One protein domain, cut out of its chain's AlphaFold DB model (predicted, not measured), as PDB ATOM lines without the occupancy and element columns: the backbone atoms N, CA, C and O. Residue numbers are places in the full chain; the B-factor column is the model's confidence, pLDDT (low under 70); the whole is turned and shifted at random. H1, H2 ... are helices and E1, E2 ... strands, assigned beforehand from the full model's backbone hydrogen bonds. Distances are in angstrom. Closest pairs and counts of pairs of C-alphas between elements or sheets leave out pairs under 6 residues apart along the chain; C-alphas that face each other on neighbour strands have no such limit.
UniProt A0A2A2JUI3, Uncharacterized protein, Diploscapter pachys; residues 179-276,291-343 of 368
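Overview. This is residues 179 to 276 and 291 to 343 of the 368 residues of an uncharacterized protein of Diploscapter pachys (UniProt A0A2A2JUI3). Four helices make a ring of crossed contacts, H1 to H2 to H4 to H3 and back to H1, with H2 nearest the middle and H1 and H4 on opposite sides of it. The short H5 packs across H1 on the side away from H4, and the small H6 comes close to the beginning of H1; long loops run between H2 and H3 and between H4 and H5. The printed part has 151 residues, with six named helices and one named strand in the order H1, H2, H3, E1, H4, H5, H6, and its class is mostly helix. It is compact, with a radius of gyration of the C-alphas of 15.3 A, and spans 46 by 34 by 31 A.

Arrangement. Start at residues 179 to 180, which pair antiparallel with residues 270 to 271 of E1, residues 270 to 272; E1 pairs with no named strand. Next comes H1, residues 198 to 211, the hub, which touches three helices. It touches H2, residues 217 to 232, at a steep tilt of 55 degrees, opposite ways; their closest C-alphas, of Ala 204 and Asn 227, are 5.3 A apart. With residues 198 to 202 alone H1 touches H3, residues 256 to 269, at a steep tilt of 60 degrees; the closest C-alphas, of Leu 198 and Gly 265, are 6.0 A apart. H2 and H3 are near each other, with 9 pairs of C-alphas within 10 A. Look next at H4, residues 291 to 308: its residues 298 to 305 touch residues 221 to 226 of H2, the C-alphas of His 222 and Glu 301 coming closest at 6.1 A. H4 also touches H3, closest at the C-alphas of Ala 263 and Val 295, 6.0 A apart, while H1 and H4 are apart. H5, residues 326 to 333, touches H1 about perpendicular, at 81 degrees, with the C-alphas of Ala 203 and Leu 333 closest at 5.8 A. H6, residues 337 to 341, is close to H1 but not clearly touching, with the C-alphas of Gly 199 and Ala 339 closest at 6.7 A. In all six helices every O i to N i+4 pair is within hydrogen-bond range.

Along the chain. Find C-alpha 198 at (4.646, 6.376, -29.151), where H1 begins and runs 20.2 A. H2 runs 22.3 A, H3 19.8 A and E1 6.2 A. H4 begins at C-alpha 291, (5.707, 14.527, -12.413), and runs 25.8 A. H5 runs 10.6 A, and H6 runs 6.2 A to C-alpha 341 at (5.389, -7.623, -35.020).

Size, cuts and confidence. The two C-alphas farthest apart, those of Lys 249 and Asp 276, stand 50.0 A apart. Residues 277 to 290 are not printed, and C-alphas 276 and 291 lie 22.4 A apart across this cut. The links H2 to H3, 23 residues, and H4 to H5, 17 residues, are long. The mean pLDDT of the printed part is 70.5, and 62 residues are under 70, among them 179 to 196, 209 to 218 and 267 to 276.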
ATOM      1  N   VAL A 179      13.433   1.456 -16.335       54.16
ATOM      2  CA  VAL A 179      13.140   0.285 -17.162       54.16
ATOM      3  C   VAL A 179      12.025   0.645 -18.131       54.16
ATOM      4  O   VAL A 179      11.115   1.403 -17.806       54.16
ATOM      5  N   LEU A 180      12.108   0.119 -19.348       50.34
ATOM      6  CA  LEU A 180      11.052   0.281 -20.336       50.34
ATOM      7  C   LEU A 180       9.787  -0.456 -19.872       50.34
ATOM      8  O   LEU A 180       9.862  -1.630 -19.505       50.34
ATOM      9  N   LYS A 181       8.625   0.202 -19.927       56.31
ATOM     10  CA  LYS A 181       7.343  -0.464 -19.660       56.31
ATOM     11  C   LYS A 181       7.065  -1.560 -20.688       56.31
ATOM     12  O   LYS A 181       7.321  -1.394 -21.887       56.31
ATOM     13  N   GLU A 182       6.506  -2.678 -20.224       50.69
ATOM     14  CA  GLU A 182       5.983  -3.715 -21.116       50.69
ATOM     15  C   GLU A 182       4.883  -3.110 -22.002       50.69
ATOM     16  O   GLU A 182       4.026  -2.371 -21.523       50.69
ATOM     17  N   SER A 183       4.962  -3.363 -23.313       48.69
ATOM     18  CA  SER A 183       4.014  -2.797 -24.285       48.69
ATOM     19  C   SER A 183       2.642  -3.418 -24.083       48.69
ATOM     20  O   SER A 183       2.546  -4.645 -24.025       48.69
ATOM     21  N   SER A 184       1.576  -2.619 -24.076       45.50
ATOM     22  CA  SER A 184       0.230  -3.138 -24.301       45.50
ATOM     23  C   SER A 184      -0.224  -2.809 -25.725       45.50
ATOM     24  O   SER A 184       0.019  -1.722 -26.244       45.50
ATOM     25  N   ALA A 185      -0.959  -3.723 -26.365       41.66
ATOM     26  CA  ALA A 185      -1.542  -3.508 -27.698       41.66
ATOM     27  C   ALA A 185      -2.566  -2.346 -27.756       41.66
ATOM     28  O   ALA A 185      -3.110  -2.048 -28.815       41.66
ATOM     29  N   LYS A 186      -2.859  -1.708 -26.613       40.59
ATOM     30  CA  LYS A 186      -3.787  -0.581 -26.455       40.59
ATOM     31  C   LYS A 186      -3.088   0.740 -26.135       40.59
ATOM     32  O   LYS A 186      -3.783   1.715 -25.868       40.59
ATOM     33  N   ASP A 187      -1.758   0.797 -26.163       42.16
ATOM     34  CA  ASP A 187      -1.036   2.060 -26.016       42.16
ATOM     35  C   ASP A 187      -1.181   2.871 -27.308       42.16
ATOM     36  O   ASP A 187      -0.341   2.850 -28.208       42.16
ATOM     37  N   VAL A 188      -2.336   3.529 -27.412       43.62
ATOM     38  CA  VAL A 188      -2.767   4.338 -28.545       43.62
ATOM     39  C   VAL A 188      -1.662   5.292 -28.954       43.62
ATOM     40  O   VAL A 188      -1.013   5.928 -28.119       43.62
ATOM     41  N   MET A 189      -1.438   5.361 -30.268       45.75
ATOM     42  CA  MET A 189      -0.469   6.258 -30.877       45.75
ATOM     43  C   MET A 189      -0.664   7.660 -30.312       45.75
ATOM     44  O   MET A 189      -1.636   8.343 -30.626       45.75
ATOM     45  N   LEU A 190       0.269   8.078 -29.458       43.91
ATOM     46  CA  LEU A 190       0.332   9.431 -28.928       43.91
ATOM     47  C   LEU A 190       0.740  10.384 -30.055       43.91
ATOM     48  O   LEU A 190       1.896  10.794 -30.091       43.91
ATOM     49  N   LEU A 191      -0.184  10.660 -30.989       41.75
ATOM     50  CA  LEU A 191      -0.378  11.926 -31.706       41.75
ATOM     51  C   LEU A 191      -1.330  11.814 -32.915       41.75
ATOM     52  O   LEU A 191      -1.314  10.846 -33.665       41.75
ATOM     53  N   LYS A 192      -2.106  12.887 -33.143       38.59
ATOM     54  CA  LYS A 192      -2.863  13.168 -34.383       38.59
ATOM     55  C   LYS A 192      -1.993  13.805 -35.488       38.59
ATOM     56  O   LYS A 192      -2.527  14.280 -36.483       38.59
ATOM     57  N   GLU A 193      -0.675  13.867 -35.291       47.66
ATOM     58  CA  GLU A 193       0.282  14.407 -36.264       47.66
ATOM     59  C   GLU A 193       0.766  13.262 -37.167       47.66
ATOM     60  O   GLU A 193       1.239  12.245 -36.645       47.66
ATOM     61  N   PRO A 194       0.648  13.377 -38.502       49.06
ATOM     62  CA  PRO A 194       1.048  12.316 -39.416       49.06
ATOM     63  C   PRO A 194       2.569  12.115 -39.352       49.06
ATOM     64  O   PRO A 194       3.331  12.841 -39.978       49.06
ATOM     65  N   GLY A 195       3.016  11.136 -38.559       55.34
ATOM     66  CA  GLY A 195       4.410  10.673 -38.536       55.34
ATOM     67  C   GLY A 195       5.055  10.505 -37.158       55.34
ATOM     68  O   GLY A 195       6.071   9.819 -37.068       55.34
ATOM     69  N   PHE A 196       4.479  11.055 -36.081       64.31
ATOM     70  CA  PHE A 196       5.002  10.852 -34.722       64.31
ATOM     71  C   PHE A 196       4.076   9.969 -33.892       64.31
ATOM     72  O   PHE A 196       2.884  10.233 -33.772       64.31
ATOM     73  N   ARG A 197       4.629   8.897 -33.328       71.06
ATOM     74  CA  ARG A 197       3.911   7.848 -32.597       71.06
ATOM     75  C   ARG A 197       4.675   7.506 -31.324       71.06
ATOM     76  O   ARG A 197       5.883   7.712 -31.232       71.06
ATOM     77  N   LEU A 198       3.994   6.884 -30.363       69.81
ATOM     78  CA  LEU A 198       4.646   6.376 -29.151       69.81
ATOM     79  C   LEU A 198       5.793   5.397 -29.472       69.81
ATOM     80  O   LEU A 198       6.822   5.405 -28.798       69.81
ATOM     81  N   GLY A 199       5.660   4.632 -30.562       68.88
ATOM     82  CA  GLY A 199       6.720   3.773 -31.094       68.88
ATOM     83  C   GLY A 199       8.033   4.508 -31.395       68.88
ATOM     84  O   GLY A 199       9.098   3.962 -31.127       68.88
ATOM     85  N   ASN A 200       7.996   5.771 -31.841       76.88
ATOM     86  CA  ASN A 200       9.206   6.573 -32.077       76.88
ATOM     87  C   ASN A 200      10.005   6.803 -30.789       76.88
ATOM     88  O   ASN A 200      11.234   6.687 -30.772       76.88
ATOM     89  N   ILE A 201       9.297   7.120 -29.701       79.44
ATOM     90  CA  ILE A 201       9.887   7.356 -28.380       79.44
ATOM     91  C   ILE A 201      10.442   6.046 -27.825       79.44
ATOM     92  O   ILE A 201      11.573   6.001 -27.345       79.44
ATOM     93  N   ARG A 202       9.674   4.962 -27.943       73.19
ATOM     94  CA  ARG A 202      10.076   3.633 -27.485       73.19
ATOM     95  C   ARG A 202      11.314   3.121 -28.226       73.19
ATOM     96  O   ARG A 202      12.277   2.718 -27.578       73.19
ATOM     97  N   ALA A 203      11.348   3.238 -29.553       73.69
ATOM     98  CA  ALA A 203      12.522   2.915 -30.360       73.69
ATOM     99  C   ALA A 203      13.744   3.765 -29.962       73.69
ATOM    100  O   ALA A 203      14.842   3.229 -29.820       73.69
ATOM    101  N   ALA A 204      13.558   5.065 -29.698       83.75
ATOM    102  CA  ALA A 204      14.629   5.947 -29.226       83.75
ATOM    103  C   ALA A 204      15.194   5.531 -27.855       83.75
ATOM    104  O   ALA A 204      16.405   5.621 -27.646       83.75
ATOM    105  N   ILE A 205      14.337   5.061 -26.942       77.75
ATOM    106  CA  ILE A 205      14.728   4.532 -25.627       77.75
ATOM    107  C   ILE A 205      15.506   3.220 -25.773       77.75
ATOM    108  O   ILE A 205      16.572   3.077 -25.176       77.75
ATOM    109  N   ILE A 206      15.012   2.285 -26.593       69.50
ATOM    110  CA  ILE A 206      15.691   1.006 -26.853       69.50
ATOM    111  C   ILE A 206      17.071   1.258 -27.471       69.50
ATOM    112  O   ILE A 206      18.067   0.697 -27.018       69.50
ATOM    113  N   GLU A 207      17.149   2.144 -28.465       76.62
ATOM    114  CA  GLU A 207      18.409   2.524 -29.100       76.62
ATOM    115  C   GLU A 207      19.378   3.187 -28.111       76.62
ATOM    116  O   GLU A 207      20.584   2.929 -28.162       76.62
ATOM    117  N   MET A 208      18.871   4.022 -27.198       80.56
ATOM    118  CA  MET A 208      19.690   4.638 -26.157       80.56
ATOM    119  C   MET A 208      20.292   3.564 -25.242       80.56
ATOM    120  O   MET A 208      21.514   3.496 -25.139       80.56
ATOM    121  N   HIS A 209      19.481   2.663 -24.679       69.31
ATOM    122  CA  HIS A 209      19.968   1.599 -23.789       69.31
ATOM    123  C   HIS A 209      20.909   0.596 -24.472       69.31
ATOM    124  O   HIS A 209      21.805   0.039 -23.830       69.31
ATOM    125  N   ALA A 210      20.709   0.333 -25.765       66.00
ATOM    126  CA  ALA A 210      21.577  -0.560 -26.525       66.00
ATOM    127  C   ALA A 210      22.987   0.027 -26.700       66.00
ATOM    128  O   ALA A 210      23.974  -0.701 -26.596       66.00
ATOM    129  N   ASN A 211      23.077   1.339 -26.942       65.81
ATOM    130  CA  ASN A 211      24.324   2.019 -27.297       65.81
ATOM    131  C   ASN A 211      25.029   2.692 -26.111       65.81
ATOM    132  O   ASN A 211      26.236   2.926 -26.164       65.81
ATOM    133  N   TYR A 212      24.290   3.013 -25.052       65.44
ATOM    134  CA  TYR A 212      24.776   3.767 -23.907       65.44
ATOM    135  C   TYR A 212      24.343   3.063 -22.619       65.44
ATOM    136  O   TYR A 212      23.160   2.861 -22.365       65.44
ATOM    137  N   ARG A 213      25.327   2.657 -21.810       62.38
ATOM    138  CA  ARG A 213      25.112   2.049 -20.491       62.38
ATOM    139  C   ARG A 213      25.836   2.866 -19.428       62.38
ATOM    140  O   ARG A 213      26.978   3.260 -19.652       62.38
ATOM    141  N   GLY A 214      25.197   3.055 -18.272       59.81
ATOM    142  CA  GLY A 214      25.818   3.664 -17.091       59.81
ATOM    143  C   GLY A 214      26.011   5.179 -17.184       59.81
ATOM    144  O   GLY A 214      27.063   5.679 -16.790       59.81
ATOM    145  N   CYS A 215      25.035   5.900 -17.739       64.06
ATOM    146  CA  CYS A 215      24.990   7.363 -17.712       64.06
ATOM    147  C   CYS A 215      23.857   7.860 -16.809       64.06
ATOM    148  O   CYS A 215      22.958   7.094 -16.477       64.06
ATOM    149  N   SER A 216      23.920   9.136 -16.419       66.00
ATOM    150  CA  SER A 216      22.913   9.699 -15.524       66.00
ATOM    151  C   SER A 216      21.529   9.717 -16.170       66.00
ATOM    152  O   SER A 216      21.431   9.867 -17.390       66.00
ATOM    153  N   ILE A 217      20.451   9.666 -15.384       66.88
ATOM    154  CA  ILE A 217      19.080   9.750 -15.929       66.88
ATOM    155  C   ILE A 217      18.858  11.000 -16.798       66.88
ATOM    156  O   ILE A 217      18.156  10.957 -17.808       66.88
ATOM    157  N   LYS A 218      19.504  12.119 -16.455       68.88
ATOM    158  CA  LYS A 218      19.478  13.340 -17.267       68.88
ATOM    159  C   LYS A 218      20.136  13.122 -18.630       68.88
ATOM    160  O   LYS A 218      19.574  13.529 -19.644       68.88
ATOM    161  N   ASP A 219      21.302  12.478 -18.664       72.38
ATOM    162  CA  ASP A 219      21.996  12.153 -19.914       72.38
ATOM    163  C   ASP A 219      21.211  11.133 -20.746       72.38
ATOM    164  O   ASP A 219      21.180  11.235 -21.975       72.38
ATOM    165  N   GLU A 220      20.560  10.169 -20.095       75.25
ATOM    166  CA  GLU A 220      19.674   9.201 -20.738       75.25
ATOM    167  C   GLU A 220      18.490   9.910 -21.408       75.25
ATOM    168  O   GLU A 220      18.287   9.753 -22.613       75.25
ATOM    169  N   ILE A 221      17.779  10.781 -20.680       79.25
ATOM    170  CA  ILE A 221      16.674  11.594 -21.216       79.25
ATOM    171  C   ILE A 221      17.158  12.490 -22.355       79.25
ATOM    172  O   ILE A 221      16.523  12.536 -23.409       79.25
ATOM    173  N   HIS A 222      18.296  13.165 -22.188       83.88
ATOM    174  CA  HIS A 222      18.875  14.003 -23.233       83.88
ATOM    175  C   HIS A 222      19.133  13.200 -24.515       83.88
ATOM    176  O   HIS A 222      18.760  13.627 -25.606       83.88
ATOM    177  N   ARG A 223      19.727  12.006 -24.409       83.12
ATOM    178  CA  ARG A 223      20.015  11.137 -25.564       83.12
ATOM    179  C   ARG A 223      18.752  10.583 -26.210       83.12
ATOM    180  O   ARG A 223      18.680  10.542 -27.438       83.12
ATOM    181  N   VAL A 224      17.758  10.196 -25.412       86.69
ATOM    182  CA  VAL A 224      16.438   9.791 -25.915       86.69
ATOM    183  C   VAL A 224      15.817  10.932 -26.710       86.69
ATOM    184  O   VAL A 224      15.410  10.729 -27.850       86.69
ATOM    185  N   LEU A 225      15.809  12.144 -26.156       88.81
ATOM    186  CA  LEU A 225      15.279  13.322 -26.831       88.81
ATOM    187  C   LEU A 225      16.059  13.651 -28.101       88.81
ATOM    188  O   LEU A 225      15.446  13.963 -29.114       88.81
ATOM    189  N   VAL A 226      17.386  13.519 -28.105       88.69
ATOM    190  CA  VAL A 226      18.190  13.662 -29.325       88.69
ATOM    191  C   VAL A 226      17.738  12.658 -30.392       88.69
ATOM    192  O   VAL A 226      17.450  13.061 -31.519       88.69
ATOM    193  N   ASN A 227      17.603  11.377 -30.045       86.38
ATOM    194  CA  ASN A 227      17.131  10.341 -30.968       86.38
ATOM    195  C   ASN A 227      15.705  10.608 -31.470       86.38
ATOM    196  O   ASN A 227      15.420  10.381 -32.645       86.38
ATOM    197  N   VAL A 228      14.825  11.127 -30.613       88.31
ATOM    198  CA  VAL A 228      13.467  11.545 -30.981       88.31
ATOM    199  C   VAL A 228      13.495  12.730 -31.953       88.31
ATOM    200  O   VAL A 228      12.825  12.700 -32.981       88.31
ATOM    201  N   MET A 229      14.302  13.756 -31.686       87.31
ATOM    202  CA  MET A 229      14.382  14.948 -32.538       87.31
ATOM    203  C   MET A 229      14.968  14.634 -33.916       87.31
ATOM    204  O   MET A 229      14.507  15.187 -34.914       87.31
ATOM    205  N   ILE A 230      15.930  13.711 -33.990       86.19
ATOM    206  CA  ILE A 230      16.471  13.195 -35.255       86.19
ATOM    207  C   ILE A 230      15.382  12.499 -36.089       86.19
ATOM    208  O   ILE A 230      15.408  12.595 -37.310       86.19
ATOM    209  N   GLN A 231      14.445  11.798 -35.446       81.44
ATOM    210  CA  GLN A 231      13.351  11.096 -36.124       81.44
ATOM    211  C   GLN A 231      12.230  12.028 -36.608       81.44
ATOM    212  O   GLN A 231      11.553  11.707 -37.577       81.44
ATOM    213  N   ILE A 232      12.000  13.150 -35.918       80.69
ATOM    214  CA  ILE A 232      10.917  14.100 -36.230       80.69
ATOM    215  C   ILE A 232      11.322  15.085 -37.328       80.69
ATOM    216  O   ILE A 232      10.485  15.524 -38.117       80.69
ATOM    217  N   LEU A 233      12.581  15.518 -37.331       81.81
ATOM    218  CA  LEU A 233      13.037  16.574 -38.225       81.81
ATOM    219  C   LEU A 233      13.477  15.981 -39.571       81.81
ATOM    220  O   LEU A 233      14.328  15.091 -39.578       81.81
ATOM    221  N   PRO A 234      12.970  16.497 -40.706       77.50
ATOM    222  CA  PRO A 234      13.341  15.978 -42.015       77.50
ATOM    223  C   PRO A 234      14.819  16.247 -42.312       77.50
ATOM    224  O   PRO A 234      15.407  17.201 -41.792       77.50
ATOM    225  N   GLN A 235      15.421  15.423 -43.172       79.31
ATOM    226  CA  GLN A 235      16.852  15.488 -43.485       79.31
ATOM    227  C   GLN A 235      17.309  16.868 -43.986       79.31
ATOM    228  O   GLN A 235      18.419  17.315 -43.691       79.31
ATOM    229  N   ASP A 236      16.450  17.538 -44.747       75.88
ATOM    230  CA  ASP A 236      16.668  18.840 -45.368       75.88
ATOM    231  C   ASP A 236      16.125  20.007 -44.524       75.88
ATOM    232  O   ASP A 236      16.034  21.141 -45.003       75.88
ATOM    233  N   CYS A 237      15.804  19.767 -43.248       78.88
ATOM    234  CA  CYS A 237      15.327  20.801 -42.342       78.88
ATOM    235  C   CYS A 237      16.333  21.959 -42.249       78.88
ATOM    236  O   CYS A 237      17.454  21.813 -41.763       78.88
ATOM    237  N   THR A 238      15.903  23.147 -42.675       81.19
ATOM    238  CA  THR A 238      16.653  24.406 -42.519       81.19
ATOM    239  C   THR A 238      16.045  25.321 -41.454       81.19
ATOM    240  O   THR A 238      16.640  26.336 -41.077       81.19
ATOM    241  N   THR A 239      14.874  24.953 -40.932       80.50
ATOM    242  CA  THR A 239      14.093  25.754 -39.994       80.50
ATOM    243  C   THR A 239      14.743  25.802 -38.615       80.50
ATOM    244  O   THR A 239      15.084  24.787 -38.007       80.50
ATOM    245  N   LYS A 240      14.883  27.017 -38.080       86.38
ATOM    246  CA  LYS A 240      15.428  27.267 -36.742       86.38
ATOM    247  C   LYS A 240      14.320  27.225 -35.699       86.38
ATOM    248  O   LYS A 240      13.706  28.249 -35.405       86.38
ATOM    249  N   TYR A 241      14.082  26.051 -35.130       83.94
ATOM    250  CA  TYR A 241      13.037  25.869 -34.125       83.94
ATOM    251  C   TYR A 241      13.441  26.349 -32.720       83.94
ATOM    252  O   TYR A 241      14.605  26.267 -32.315       83.94
ATOM    253  N   THR A 242      12.463  26.840 -31.960       80.25
ATOM    254  CA  THR A 242      12.595  27.195 -30.536       80.25
ATOM    255  C   THR A 242      11.294  26.918 -29.790       80.25
ATOM    256  O   THR A 242      10.222  27.099 -30.361       80.25
ATOM    257  N   ILE A 243      11.370  26.514 -28.522       75.25
ATOM    258  CA  ILE A 243      10.185  26.427 -27.653       75.25
ATOM    259  C   ILE A 243       9.942  27.712 -26.845       75.25
ATOM    260  O   ILE A 243       9.011  27.766 -26.045       75.25
ATOM    261  N   ALA A 244      10.743  28.764 -27.057       74.25
ATOM    262  CA  ALA A 244      10.552  30.046 -26.392       74.25
ATOM    263  C   ALA A 244       9.196  30.669 -26.764       74.25
ATOM    264  O   ALA A 244       8.815  30.719 -27.934       74.25
ATOM    265  N   ASN A 245       8.495  31.216 -25.766       64.12
ATOM    266  CA  ASN A 245       7.210  31.892 -25.973       64.12
ATOM    267  C   ASN A 245       7.345  33.136 -26.867       64.12
ATOM    268  O   ASN A 245       6.456  33.437 -27.657       64.12
ATOM    269  N   ARG A 246       8.469  33.857 -26.757       72.19
ATOM    270  CA  ARG A 246       8.796  35.000 -27.618       72.19
ATOM    271  C   ARG A 246       9.758  34.559 -28.717       72.19
ATOM    272  O   ARG A 246      10.963  34.454 -28.500       72.19
ATOM    273  N   VAL A 247       9.222  34.321 -29.910       74.38
ATOM    274  CA  VAL A 247      10.007  33.856 -31.059       74.38
ATOM    275  C   VAL A 247      10.828  35.006 -31.642       74.38
ATOM    276  O   VAL A 247      10.290  36.011 -32.105       74.38
ATOM    277  N   HIS A 248      12.153  34.867 -31.627       77.00
ATOM    278  CA  HIS A 248      13.054  35.826 -32.263       77.00
ATOM    279  C   HIS A 248      12.932  35.801 -33.790       77.00
ATOM    280  O   HIS A 248      12.648  34.767 -34.395       77.00
ATOM    281  N   LYS A 249      13.226  36.937 -34.437       75.62
ATOM    282  CA  LYS A 249      13.204  37.054 -35.901       75.62
ATOM    283  C   LYS A 249      14.069  35.960 -36.547       75.62
ATOM    284  O   LYS A 249      15.230  35.776 -36.184       75.62
ATOM    285  N   GLY A 250      13.491  35.236 -37.506       78.50
ATOM    286  CA  GLY A 250      14.159  34.132 -38.208       78.50
ATOM    287  C   GLY A 250      14.154  32.788 -37.469       78.50
ATOM    288  O   GLY A 250      14.805  31.857 -37.938       78.50
ATOM    289  N   HIS A 251      13.446  32.684 -36.343       83.25
ATOM    290  CA  HIS A 251      13.115  31.414 -35.697       83.25
ATOM    291  C   HIS A 251      11.638  31.086 -35.908       83.25
ATOM    292  O   HIS A 251      10.824  31.969 -36.178       83.25
ATOM    293  N   VAL A 252      11.304  29.808 -35.781       80.12
ATOM    294  CA  VAL A 252       9.932  29.302 -35.830       80.12
ATOM    295  C   VAL A 252       9.637  28.617 -34.505       80.12
ATOM    296  O   VAL A 252      10.498  27.930 -33.951       80.12
ATOM    297  N   GLN A 253       8.432  28.816 -33.974       79.38
ATOM    298  CA  GLN A 253       8.029  28.115 -32.763       79.38
ATOM    299  C   GLN A 253       7.955  26.616 -33.055       79.38
ATOM    300  O   GLN A 253       7.296  26.194 -34.005       79.38
ATOM    301  N   PHE A 254       8.641  25.813 -32.250       80.19
ATOM    302  CA  PHE A 254       8.470  24.371 -32.289       80.19
ATOM    303  C   PHE A 254       7.035  24.039 -31.851       80.19
ATOM    304  O   PHE A 254       6.550  24.665 -30.902       80.19
ATOM    305  N   PRO A 255       6.336  23.096 -32.508       77.94
ATOM    306  CA  PRO A 255       4.954  22.797 -32.160       77.94
ATOM    307  C   PRO A 255       4.852  22.352 -30.696       77.94
ATOM    308  O   PRO A 255       5.261  21.251 -30.341       77.94
ATOM    309  N   LEU A 256       4.296  23.206 -29.829       73.00
ATOM    310  CA  LEU A 256       4.237  22.927 -28.388       73.00
ATOM    311  C   LEU A 256       3.448  21.651 -28.090       73.00
ATOM    312  O   LEU A 256       3.861  20.862 -27.256       73.00
ATOM    313  N   ARG A 257       2.387  21.383 -28.864       69.81
ATOM    314  CA  ARG A 257       1.643  20.119 -28.780       69.81
ATOM    315  C   ARG A 257       2.535  18.902 -29.039       69.81
ATOM    316  O   ARG A 257       2.336  17.873 -28.412       69.81
ATOM    317  N   LEU A 258       3.497  18.995 -29.956       73.31
ATOM    318  CA  LEU A 258       4.435  17.905 -30.218       73.31
ATOM    319  C   LEU A 258       5.419  17.746 -29.054       73.31
ATOM    320  O   LEU A 258       5.624  16.628 -28.598       73.31
ATOM    321  N   ALA A 259       5.952  18.849 -28.518       73.56
ATOM    322  CA  ALA A 259       6.809  18.823 -27.327       73.56
ATOM    323  C   ALA A 259       6.103  18.199 -26.108       73.56
ATOM    324  O   ALA A 259       6.664  17.324 -25.450       73.56
ATOM    325  N   ASP A 260       4.844  18.573 -25.873       68.38
ATOM    326  CA  ASP A 260       4.010  18.028 -24.800       68.38
ATOM    327  C   ASP A 260       3.803  16.511 -24.959       68.38
ATOM    328  O   ASP A 260       3.896  15.754 -23.992       68.38
ATOM    329  N   ASN A 261       3.568  16.042 -26.189       70.69
ATOM    330  CA  ASN A 261       3.388  14.617 -26.467       70.69
ATOM    331  C   ASN A 261       4.690  13.817 -26.368       70.69
ATOM    332  O   ASN A 261       4.654  12.672 -25.921       70.69
ATOM    333  N   ILE A 262       5.836  14.410 -26.717       77.75
ATOM    334  CA  ILE A 262       7.150  13.813 -26.446       77.75
ATOM    335  C   ILE A 262       7.321  13.625 -24.936       77.75
ATOM    336  O   ILE A 262       7.658  12.528 -24.493       77.75
ATOM    337  N   ALA A 263       7.037  14.660 -24.139       71.88
ATOM    338  CA  ALA A 263       7.164  14.590 -22.687       71.88
ATOM    339  C   ALA A 263       6.236  13.534 -22.073       71.88
ATOM    340  O   ALA A 263       6.689  12.666 -21.325       71.88
ATOM    341  N   ALA A 264       4.954  13.555 -22.445       69.44
ATOM    342  CA  ALA A 264       3.980  12.570 -21.993       69.44
ATOM    343  C   ALA A 264       4.366  11.146 -22.419       69.44
ATOM    344  O   ALA A 264       4.256  10.214 -21.626       69.44
ATOM    345  N   GLY A 265       4.842  10.968 -23.651       69.81
ATOM    346  CA  GLY A 265       5.232   9.667 -24.174       69.81
ATOM    347  C   GLY A 265       6.484   9.098 -23.511       69.81
ATOM    348  O   GLY A 265       6.486   7.918 -23.180       69.81
ATOM    349  N   ILE A 266       7.500   9.918 -23.214       74.31
ATOM    350  CA  ILE A 266       8.671   9.472 -22.436       74.31
ATOM    351  C   ILE A 266       8.218   8.972 -21.063       74.31
ATOM    352  O   ILE A 266       8.571   7.859 -20.683       74.31
ATOM    353  N   ILE A 267       7.372   9.732 -20.361       69.75
ATOM    354  CA  ILE A 267       6.843   9.340 -19.044       69.75
ATOM    355  C   ILE A 267       6.004   8.055 -19.123       69.75
ATOM    356  O   ILE A 267       6.021   7.232 -18.208       69.75
ATOM    357  N   ARG A 268       5.262   7.856 -20.218       67.25
ATOM    358  CA  ARG A 268       4.512   6.614 -20.436       67.25
ATOM    359  C   ARG A 268       5.423   5.432 -20.749       67.25
ATOM    360  O   ARG A 268       5.125   4.344 -20.279       67.25
ATOM    361  N   CYS A 269       6.512   5.619 -21.489       65.50
ATOM    362  CA  CYS A 269       7.401   4.528 -21.892       65.50
ATOM    363  C   CYS A 269       8.354   4.054 -20.793       65.50
ATOM    364  O   CYS A 269       8.844   2.929 -20.886       65.50
ATOM    365  N   ILE A 270       8.635   4.875 -19.783       65.25
ATOM    366  CA  ILE A 270       9.590   4.533 -18.726       65.25
ATOM    367  C   ILE A 270       8.884   4.274 -17.392       65.25
ATOM    368  O   ILE A 270       7.943   4.973 -17.011       65.25
ATOM    369  N   ASP A 271       9.370   3.275 -16.668       57.34
ATOM    370  CA  ASP A 271       9.194   3.115 -15.230       57.34
ATOM    371  C   ASP A 271      10.522   3.442 -14.559       57.34
ATOM    372  O   ASP A 271      11.523   2.767 -14.791       57.34
ATOM    373  N   ILE A 272      10.555   4.464 -13.707       51.06
ATOM    374  CA  ILE A 272      11.729   4.728 -12.871       51.06
ATOM    375  C   ILE A 272      11.807   3.574 -11.864       51.06
ATOM    376  O   ILE A 272      10.964   3.485 -10.971       51.06
ATOM    377  N   ARG A 273      12.768   2.656 -12.027       47.25
ATOM    378  CA  ARG A 273      12.946   1.548 -11.083       47.25
ATOM    379  C   ARG A 273      13.912   1.958  -9.978       47.25
ATOM    380  O   ARG A 273      15.007   2.450 -10.227       47.25
ATOM    381  N   GLU A 274      13.518   1.668  -8.741       39.66
ATOM    382  CA  GLU A 274      14.471   1.280  -7.702       39.66
ATOM    383  C   GLU A 274      15.263   0.084  -8.246       39.66
ATOM    384  O   GLU A 274      14.655  -0.890  -8.695       39.66
ATOM    385  N   GLN A 275      16.593   0.186  -8.306       30.11
ATOM    386  CA  GLN A 275      17.439  -0.907  -8.791       30.11
ATOM    387  C   GLN A 275      17.072  -2.219  -8.084       30.11
ATOM    388  O   GLN A 275      16.920  -2.249  -6.864       30.11
ATOM    389  N   ASP A 276      16.901  -3.269  -8.891       32.62
ATOM    390  CA  ASP A 276      16.610  -4.640  -8.473       32.62
ATOM    391  C   ASP A 276      17.471  -5.059  -7.276       32.62
ATOM    392  O   ASP A 276      18.680  -4.847  -7.286       32.62
ATOM    393  N   PHE A 291       5.971  14.581 -10.968       51.31
ATOM    394  CA  PHE A 291       5.707  14.527 -12.413       51.31
ATOM    395  C   PHE A 291       6.028  15.861 -13.116       51.31
ATOM    396  O   PHE A 291       6.645  15.886 -14.178       51.31
ATOM    397  N   ASN A 292       5.697  16.983 -12.471       53.25
ATOM    398  CA  ASN A 292       5.968  18.330 -12.976       53.25
ATOM    399  C   ASN A 292       7.468  18.652 -13.089       53.25
ATOM    400  O   ASN A 292       7.872  19.347 -14.023       53.25
ATOM    401  N   SER A 293       8.301  18.131 -12.186       53.44
ATOM    402  CA  SER A 293       9.759  18.273 -12.260       53.44
ATOM    403  C   SER A 293      10.321  17.512 -13.461       53.44
ATOM    404  O   SER A 293      11.202  18.012 -14.156       53.44
ATOM    405  N   PHE A 294       9.750  16.344 -13.762       59.72
ATOM    406  CA  PHE A 294      10.146  15.524 -14.903       59.72
ATOM    407  C   PHE A 294       9.727  16.138 -16.247       59.72
ATOM    408  O   PHE A 294      10.522  16.203 -17.184       59.72
ATOM    409  N   VAL A 295       8.507  16.678 -16.328       62.00
ATOM    410  CA  VAL A 295       8.043  17.446 -17.498       62.00
ATOM    411  C   VAL A 295       8.915  18.683 -17.715       62.00
ATOM    412  O   VAL A 295       9.340  18.945 -18.838       62.00
ATOM    413  N   THR A 296       9.237  19.418 -16.647       65.81
ATOM    414  CA  THR A 296      10.107  20.602 -16.724       65.81
ATOM    415  C   THR A 296      11.500  20.237 -17.233       65.81
ATOM    416  O   THR A 296      12.031  20.936 -18.095       65.81
ATOM    417  N   LEU A 297      12.065  19.121 -16.759       70.19
ATOM    418  CA  LEU A 297      13.342  18.600 -17.242       70.19
ATOM    419  C   LEU A 297      13.289  18.296 -18.743       70.19
ATOM    420  O   LEU A 297      14.136  18.778 -19.487       70.19
ATOM    421  N   ILE A 298      12.278  17.554 -19.202       71.31
ATOM    422  CA  ILE A 298      12.145  17.204 -20.622       71.31
ATOM    423  C   ILE A 298      12.004  18.458 -21.488       71.31
ATOM    424  O   ILE A 298      12.684  18.582 -22.504       71.31
ATOM    425  N   MET A 299      11.161  19.408 -21.085       74.56
ATOM    426  CA  MET A 299      10.969  20.648 -21.839       74.56
ATOM    427  C   MET A 299      12.254  21.478 -21.885       74.56
ATOM    428  O   MET A 299      12.605  22.011 -22.937       74.56
ATOM    429  N   HIS A 300      12.996  21.541 -20.780       78.81
ATOM    430  CA  HIS A 300      14.300  22.192 -20.751       78.81
ATOM    431  C   HIS A 300      15.291  21.529 -21.717       78.81
ATOM    432  O   HIS A 300      15.941  22.217 -22.505       78.81
ATOM    433  N   GLU A 301      15.370  20.199 -21.710       83.62
ATOM    434  CA  GLU A 301      16.248  19.450 -22.608       83.62
ATOM    435  C   GLU A 301      15.848  19.610 -24.083       83.62
ATOM    436  O   GLU A 301      16.720  19.767 -24.936       83.62
ATOM    437  N   ILE A 302      14.550  19.674 -24.405       83.62
ATOM    438  CA  ILE A 302      14.082  19.987 -25.765       83.62
ATOM    439  C   ILE A 302      14.591  21.364 -26.211       83.62
ATOM    440  O   ILE A 302      15.078  21.490 -27.337       83.62
ATOM    441  N   ASP A 303      14.531  22.393 -25.355       83.38
ATOM    442  CA  ASP A 303      15.055  23.720 -25.714       83.38
ATOM    443  C   ASP A 303      16.564  23.690 -25.968       83.38
ATOM    444  O   ASP A 303      17.042  24.245 -26.961       83.38
ATOM    445  N   LEU A 304      17.313  22.996 -25.104       83.81
ATOM    446  CA  LEU A 304      18.758  22.830 -25.251       83.81
ATOM    447  C   LEU A 304      19.111  22.118 -26.561       83.81
ATOM    448  O   LEU A 304      19.969  22.588 -27.311       83.81
ATOM    449  N   ILE A 305      18.421  21.022 -26.876       87.56
ATOM    450  CA  ILE A 305      18.630  20.252 -28.105       87.56
ATOM    451  C   ILE A 305      18.301  21.101 -29.334       87.56
ATOM    452  O   ILE A 305      19.061  21.113 -30.303       87.56
ATOM    453  N   LEU A 306      17.210  21.868 -29.299       86.88
ATOM    454  CA  LEU A 306      16.863  22.793 -30.374       86.88
ATOM    455  C   LEU A 306      17.903  23.906 -30.531       86.88
ATOM    456  O   LEU A 306      18.250  24.255 -31.661       86.88
ATOM    457  N   ALA A 307      18.426  24.453 -29.435       84.62
ATOM    458  CA  ALA A 307      19.477  25.469 -29.466       84.62
ATOM    459  C   ALA A 307      20.785  24.942 -30.070       84.62
ATOM    460  O   ALA A 307      21.445  25.656 -30.832       84.62
ATOM    461  N   ASP A 308      21.109  23.678 -29.803       85.44
ATOM    462  CA  ASP A 308      22.312  23.011 -30.303       85.44
ATOM    463  C   ASP A 308      22.114  22.282 -31.644       85.44
ATOM    464  O   ASP A 308      23.068  21.717 -32.196       85.44
ATOM    465  N   SER A 309      20.911  22.369 -32.218       85.62
ATOM    466  CA  SER A 309      20.544  21.738 -33.486       85.62
ATOM    467  C   SER A 309      21.395  22.212 -34.679       85.62
ATOM    468  O   SER A 309      21.922  23.339 -34.670       85.62
ATOM    469  N   PRO A 310      21.509  21.386 -35.743       83.81
ATOM    470  CA  PRO A 310      22.238  21.720 -36.969       83.81
ATOM    471  C   PRO A 310      21.820  23.041 -37.625       83.81
ATOM    472  O   PRO A 310      22.647  23.739 -38.206       83.81
ATOM    473  N   MET A 311      20.551  23.426 -37.483       85.56
ATOM    474  CA  MET A 311      19.988  24.617 -38.118       85.56
ATOM    475  C   MET A 311      20.320  25.904 -37.355       85.56
ATOM    476  O   MET A 311      20.394  26.976 -37.960       85.56
ATOM    477  N   ARG A 312      20.505  25.837 -36.028       79.94
ATOM    478  CA  ARG A 312      20.705  27.024 -35.173       79.94
ATOM    479  C   ARG A 312      22.161  27.305 -34.849       79.94
ATOM    480  O   ARG A 312      22.560  28.471 -34.819       79.94
ATOM    481  N   ARG A 313      22.970  26.276 -34.608       79.75
ATOM    482  CA  ARG A 313      24.350  26.469 -34.153       79.75
ATOM    483  C   ARG A 313      25.280  26.812 -35.330       79.75
ATOM    484  O   ARG A 313      25.201  26.273 -36.423       79.75
ATOM    485  N   VAL A 314      26.173  27.778 -35.120       68.12
ATOM    486  CA  VAL A 314      27.038  28.304 -36.198       68.12
ATOM    487  C   VAL A 314      28.192  27.345 -36.514       68.12
ATOM    488  O   VAL A 314      28.671  27.270 -37.645       68.12
ATOM    489  N   ASN A 315      28.651  26.589 -35.514       72.88
ATOM    490  CA  ASN A 315      29.743  25.640 -35.680       72.88
ATOM    491  C   ASN A 315      29.217  24.239 -36.017       72.88
ATOM    492  O   ASN A 315      28.815  23.498 -35.118       72.88
ATOM    493  N   LYS A 316      29.346  23.866 -37.296       63.53
ATOM    494  CA  LYS A 316      28.907  22.574 -37.845       63.53
ATOM    495  C   LYS A 316      29.470  21.335 -37.142       63.53
ATOM    496  O   LYS A 316      28.841  20.288 -37.163       63.53
ATOM    497  N   LYS A 317      30.632  21.442 -36.490       67.00
ATOM    498  CA  LYS A 317      31.267  20.318 -35.775       67.00
ATOM    499  C   LYS A 317      30.776  20.141 -34.338       67.00
ATOM    500  O   LYS A 317      31.237  19.233 -33.658       67.00
ATOM    501  N   LYS A 318      29.917  21.036 -33.843       71.81
ATOM    502  CA  LYS A 318      29.472  21.046 -32.443       71.81
ATOM    503  C   LYS A 318      27.987  20.748 -32.282       71.81
ATOM    504  O   LYS A 318      27.485  20.908 -31.181       71.81
ATOM    505  N   HIS A 319      27.255  20.395 -33.329       77.38
ATOM    506  CA  HIS A 319      25.832  20.090 -33.171       77.38
ATOM    507  C   HIS A 319      25.615  18.862 -32.291       77.38
ATOM    508  O   HIS A 319      26.435  17.946 -32.304       77.38
ATOM    509  N   CYS A 320      24.520  18.857 -31.530       82.25
ATOM    510  CA  CYS A 320      24.151  17.723 -30.681       82.25
ATOM    511  C   CYS A 320      23.696  16.500 -31.495       82.25
ATOM    512  O   CYS A 320      23.780  15.380 -31.000       82.25
ATOM    513  N   PHE A 321      23.276  16.693 -32.751       83.19
ATOM    514  CA  PHE A 321      22.914  15.616 -33.670       83.19
ATOM    515  C   PHE A 321      23.085  15.983 -35.145       83.19
ATOM    516  O   PHE A 321      23.274  17.148 -35.502       83.19
ATOM    517  N   SER A 322      22.990  14.962 -36.000       85.25
ATOM    518  CA  SER A 322      22.864  15.089 -37.455       85.25
ATOM    519  C   SER A 322      21.491  14.592 -37.894       85.25
ATOM    520  O   SER A 322      20.992  13.610 -37.348       85.25
ATOM    521  N   LEU A 323      20.890  15.274 -38.867       85.12
ATOM    522  CA  LEU A 323      19.636  14.839 -39.476       85.12
ATOM    523  C   LEU A 323      19.878  13.572 -40.306       85.12
ATOM    524  O   LEU A 323      20.958  13.397 -40.879       85.12
ATOM    525  N   ILE A 324      18.883  12.694 -40.353       80.12
ATOM    526  CA  ILE A 324      18.977  11.380 -40.998       80.12
ATOM    527  C   ILE A 324      18.046  11.299 -42.204       80.12
ATOM    528  O   ILE A 324      17.081  12.052 -42.285       80.12
ATOM    529  N   SER A 325      18.342  10.396 -43.138       76.50
ATOM    530  CA  SER A 325      17.447  10.096 -44.258       76.50
ATOM    531  C   SER A 325      16.257   9.243 -43.817       76.50
ATOM    532  O   SER A 325      16.329   8.538 -42.807       76.50
ATOM    533  N   ASP A 326      15.200   9.228 -44.630       75.50
ATOM    534  CA  ASP A 326      14.008   8.399 -44.403       75.50
ATOM    535  C   ASP A 326      14.335   6.904 -44.287       75.50
ATOM    536  O   ASP A 326      13.715   6.180 -43.512       75.50
ATOM    537  N   GLU A 327      15.339   6.427 -45.025       77.00
ATOM    538  CA  GLU A 327      15.816   5.043 -44.937       77.00
ATOM    539  C   GLU A 327      16.403   4.739 -43.550       77.00
ATOM    540  O   GLU A 327      16.042   3.745 -42.917       77.00
ATOM    541  N   ILE A 328      17.263   5.625 -43.037       78.44
ATOM    542  CA  ILE A 328      17.847   5.484 -41.697       78.44
ATOM    543  C   ILE A 328      16.755   5.616 -40.630       78.44
ATOM    544  O   ILE A 328      16.775   4.885 -39.640       78.44
ATOM    545  N   TYR A 329      15.786   6.510 -40.834       78.00
ATOM    546  CA  TYR A 329      14.627   6.657 -39.958       78.00
ATOM    547  C   TYR A 329      13.824   5.354 -39.862       78.00
ATOM    548  O   TYR A 329      13.571   4.876 -38.757       78.00
ATOM    549  N   ARG A 330      13.502   4.715 -40.995       76.25
ATOM    550  CA  ARG A 330      12.793   3.423 -41.014       76.25
ATOM    551  C   ARG A 330      13.571   2.333 -40.279       76.25
ATOM    552  O   ARG A 330      12.985   1.592 -39.494       76.25
ATOM    553  N   ASN A 331      14.890   2.279 -40.468       76.38
ATOM    554  CA  ASN A 331      15.743   1.323 -39.760       76.38
ATOM    555  C   ASN A 331      15.729   1.546 -38.240       76.38
ATOM    556  O   ASN A 331      15.739   0.575 -37.488       76.38
ATOM    557  N   LYS A 332      15.655   2.801 -37.776       76.06
ATOM    558  CA  LYS A 332      15.517   3.114 -36.345       76.06
ATOM    559  C   LYS A 332      14.183   2.645 -35.771       76.06
ATOM    560  O   LYS A 332      14.166   2.123 -34.663       76.06
ATOM    561  N   LEU A 333      13.081   2.779 -36.510       71.75
ATOM    562  CA  LEU A 333      11.777   2.271 -36.061       71.75
ATOM    563  C   LEU A 333      11.752   0.747 -35.938       71.75
ATOM    564  O   LEU A 333      11.154   0.210 -35.007       71.75
ATOM    565  N   ALA A 334      12.456   0.056 -36.836       70.75
ATOM    566  CA  ALA A 334      12.549  -1.399 -36.839       70.75
ATOM    567  C   ALA A 334      13.343  -1.988 -35.652       70.75
ATOM    568  O   ALA A 334      13.343  -3.203 -35.468       70.75
ATOM    569  N   ILE A 335      14.000  -1.149 -34.836       71.50
ATOM    570  CA  ILE A 335      14.693  -1.577 -33.609       71.50
ATOM    571  C   ILE A 335      13.701  -2.161 -32.592       71.50
ATOM    572  O   ILE A 335      14.043  -3.087 -31.853       71.50
ATOM    573  N   ASP A 336      12.466  -1.656 -32.555       70.75
ATOM    574  CA  ASP A 336      11.423  -2.199 -31.688       70.75
ATOM    575  C   ASP A 336      10.729  -3.395 -32.349       70.75
ATOM    576  O   ASP A 336       9.711  -3.262 -33.030       70.75
ATOM    577  N   VAL A 337      11.299  -4.582 -32.133       67.31
ATOM    578  CA  VAL A 337      10.822  -5.849 -32.713       67.31
ATOM    579  C   VAL A 337       9.355  -6.128 -32.370       67.31
ATOM    580  O   VAL A 337       8.631  -6.646 -33.216       67.31
ATOM    581  N   HIS A 338       8.899  -5.756 -31.170       66.06
ATOM    582  CA  HIS A 338       7.505  -5.951 -30.769       66.06
ATOM    583  C   HIS A 338       6.570  -5.013 -31.533       66.06
ATOM    584  O   HIS A 338       5.585  -5.471 -32.099       66.06
ATOM    585  N   ALA A 339       6.917  -3.729 -31.642       67.94
ATOM    586  CA  ALA A 339       6.123  -2.780 -32.423       67.94
ATOM    587  C   ALA A 339       6.062  -3.155 -33.917       67.94
ATOM    588  O   ALA A 339       5.034  -2.952 -34.566       67.94
ATOM    589  N   VAL A 340       7.136  -3.732 -34.469       69.25
ATOM    590  CA  VAL A 340       7.135  -4.282 -35.836       69.25
ATOM    591  C   VAL A 340       6.181  -5.472 -35.947       69.25
ATOM    592  O   VAL A 340       5.351  -5.492 -36.849       69.25
ATOM    593  N   GLN A 341       6.263  -6.440 -35.029       67.94
ATOM    594  CA  GLN A 341       5.389  -7.623 -35.020       67.94
ATOM    595  C   GLN A 341       3.907  -7.264 -34.852       67.94
ATOM    596  O   GLN A 341       3.050  -7.901 -35.460       67.94
ATOM    597  N   ASP A 342       3.620  -6.215 -34.085       67.81
ATOM    598  CA  ASP A 342       2.269  -5.701 -33.858       67.81
ATOM    599  C   ASP A 342       1.772  -4.792 -35.004       67.81
ATOM    600  O   ASP A 342       0.689  -4.209 -34.918       67.81
ATOM    601  N   GLY A 343       2.553  -4.630 -36.080       69.19
ATOM    602  CA  GLY A 343       2.165  -3.864 -37.267       69.19
ATOM    603  C   GLY A 343       2.071  -2.350 -37.040       69.19
ATOM    604  O   GLY A 343       1.395  -1.648 -37.797       69.19
TER     605      GLY A 343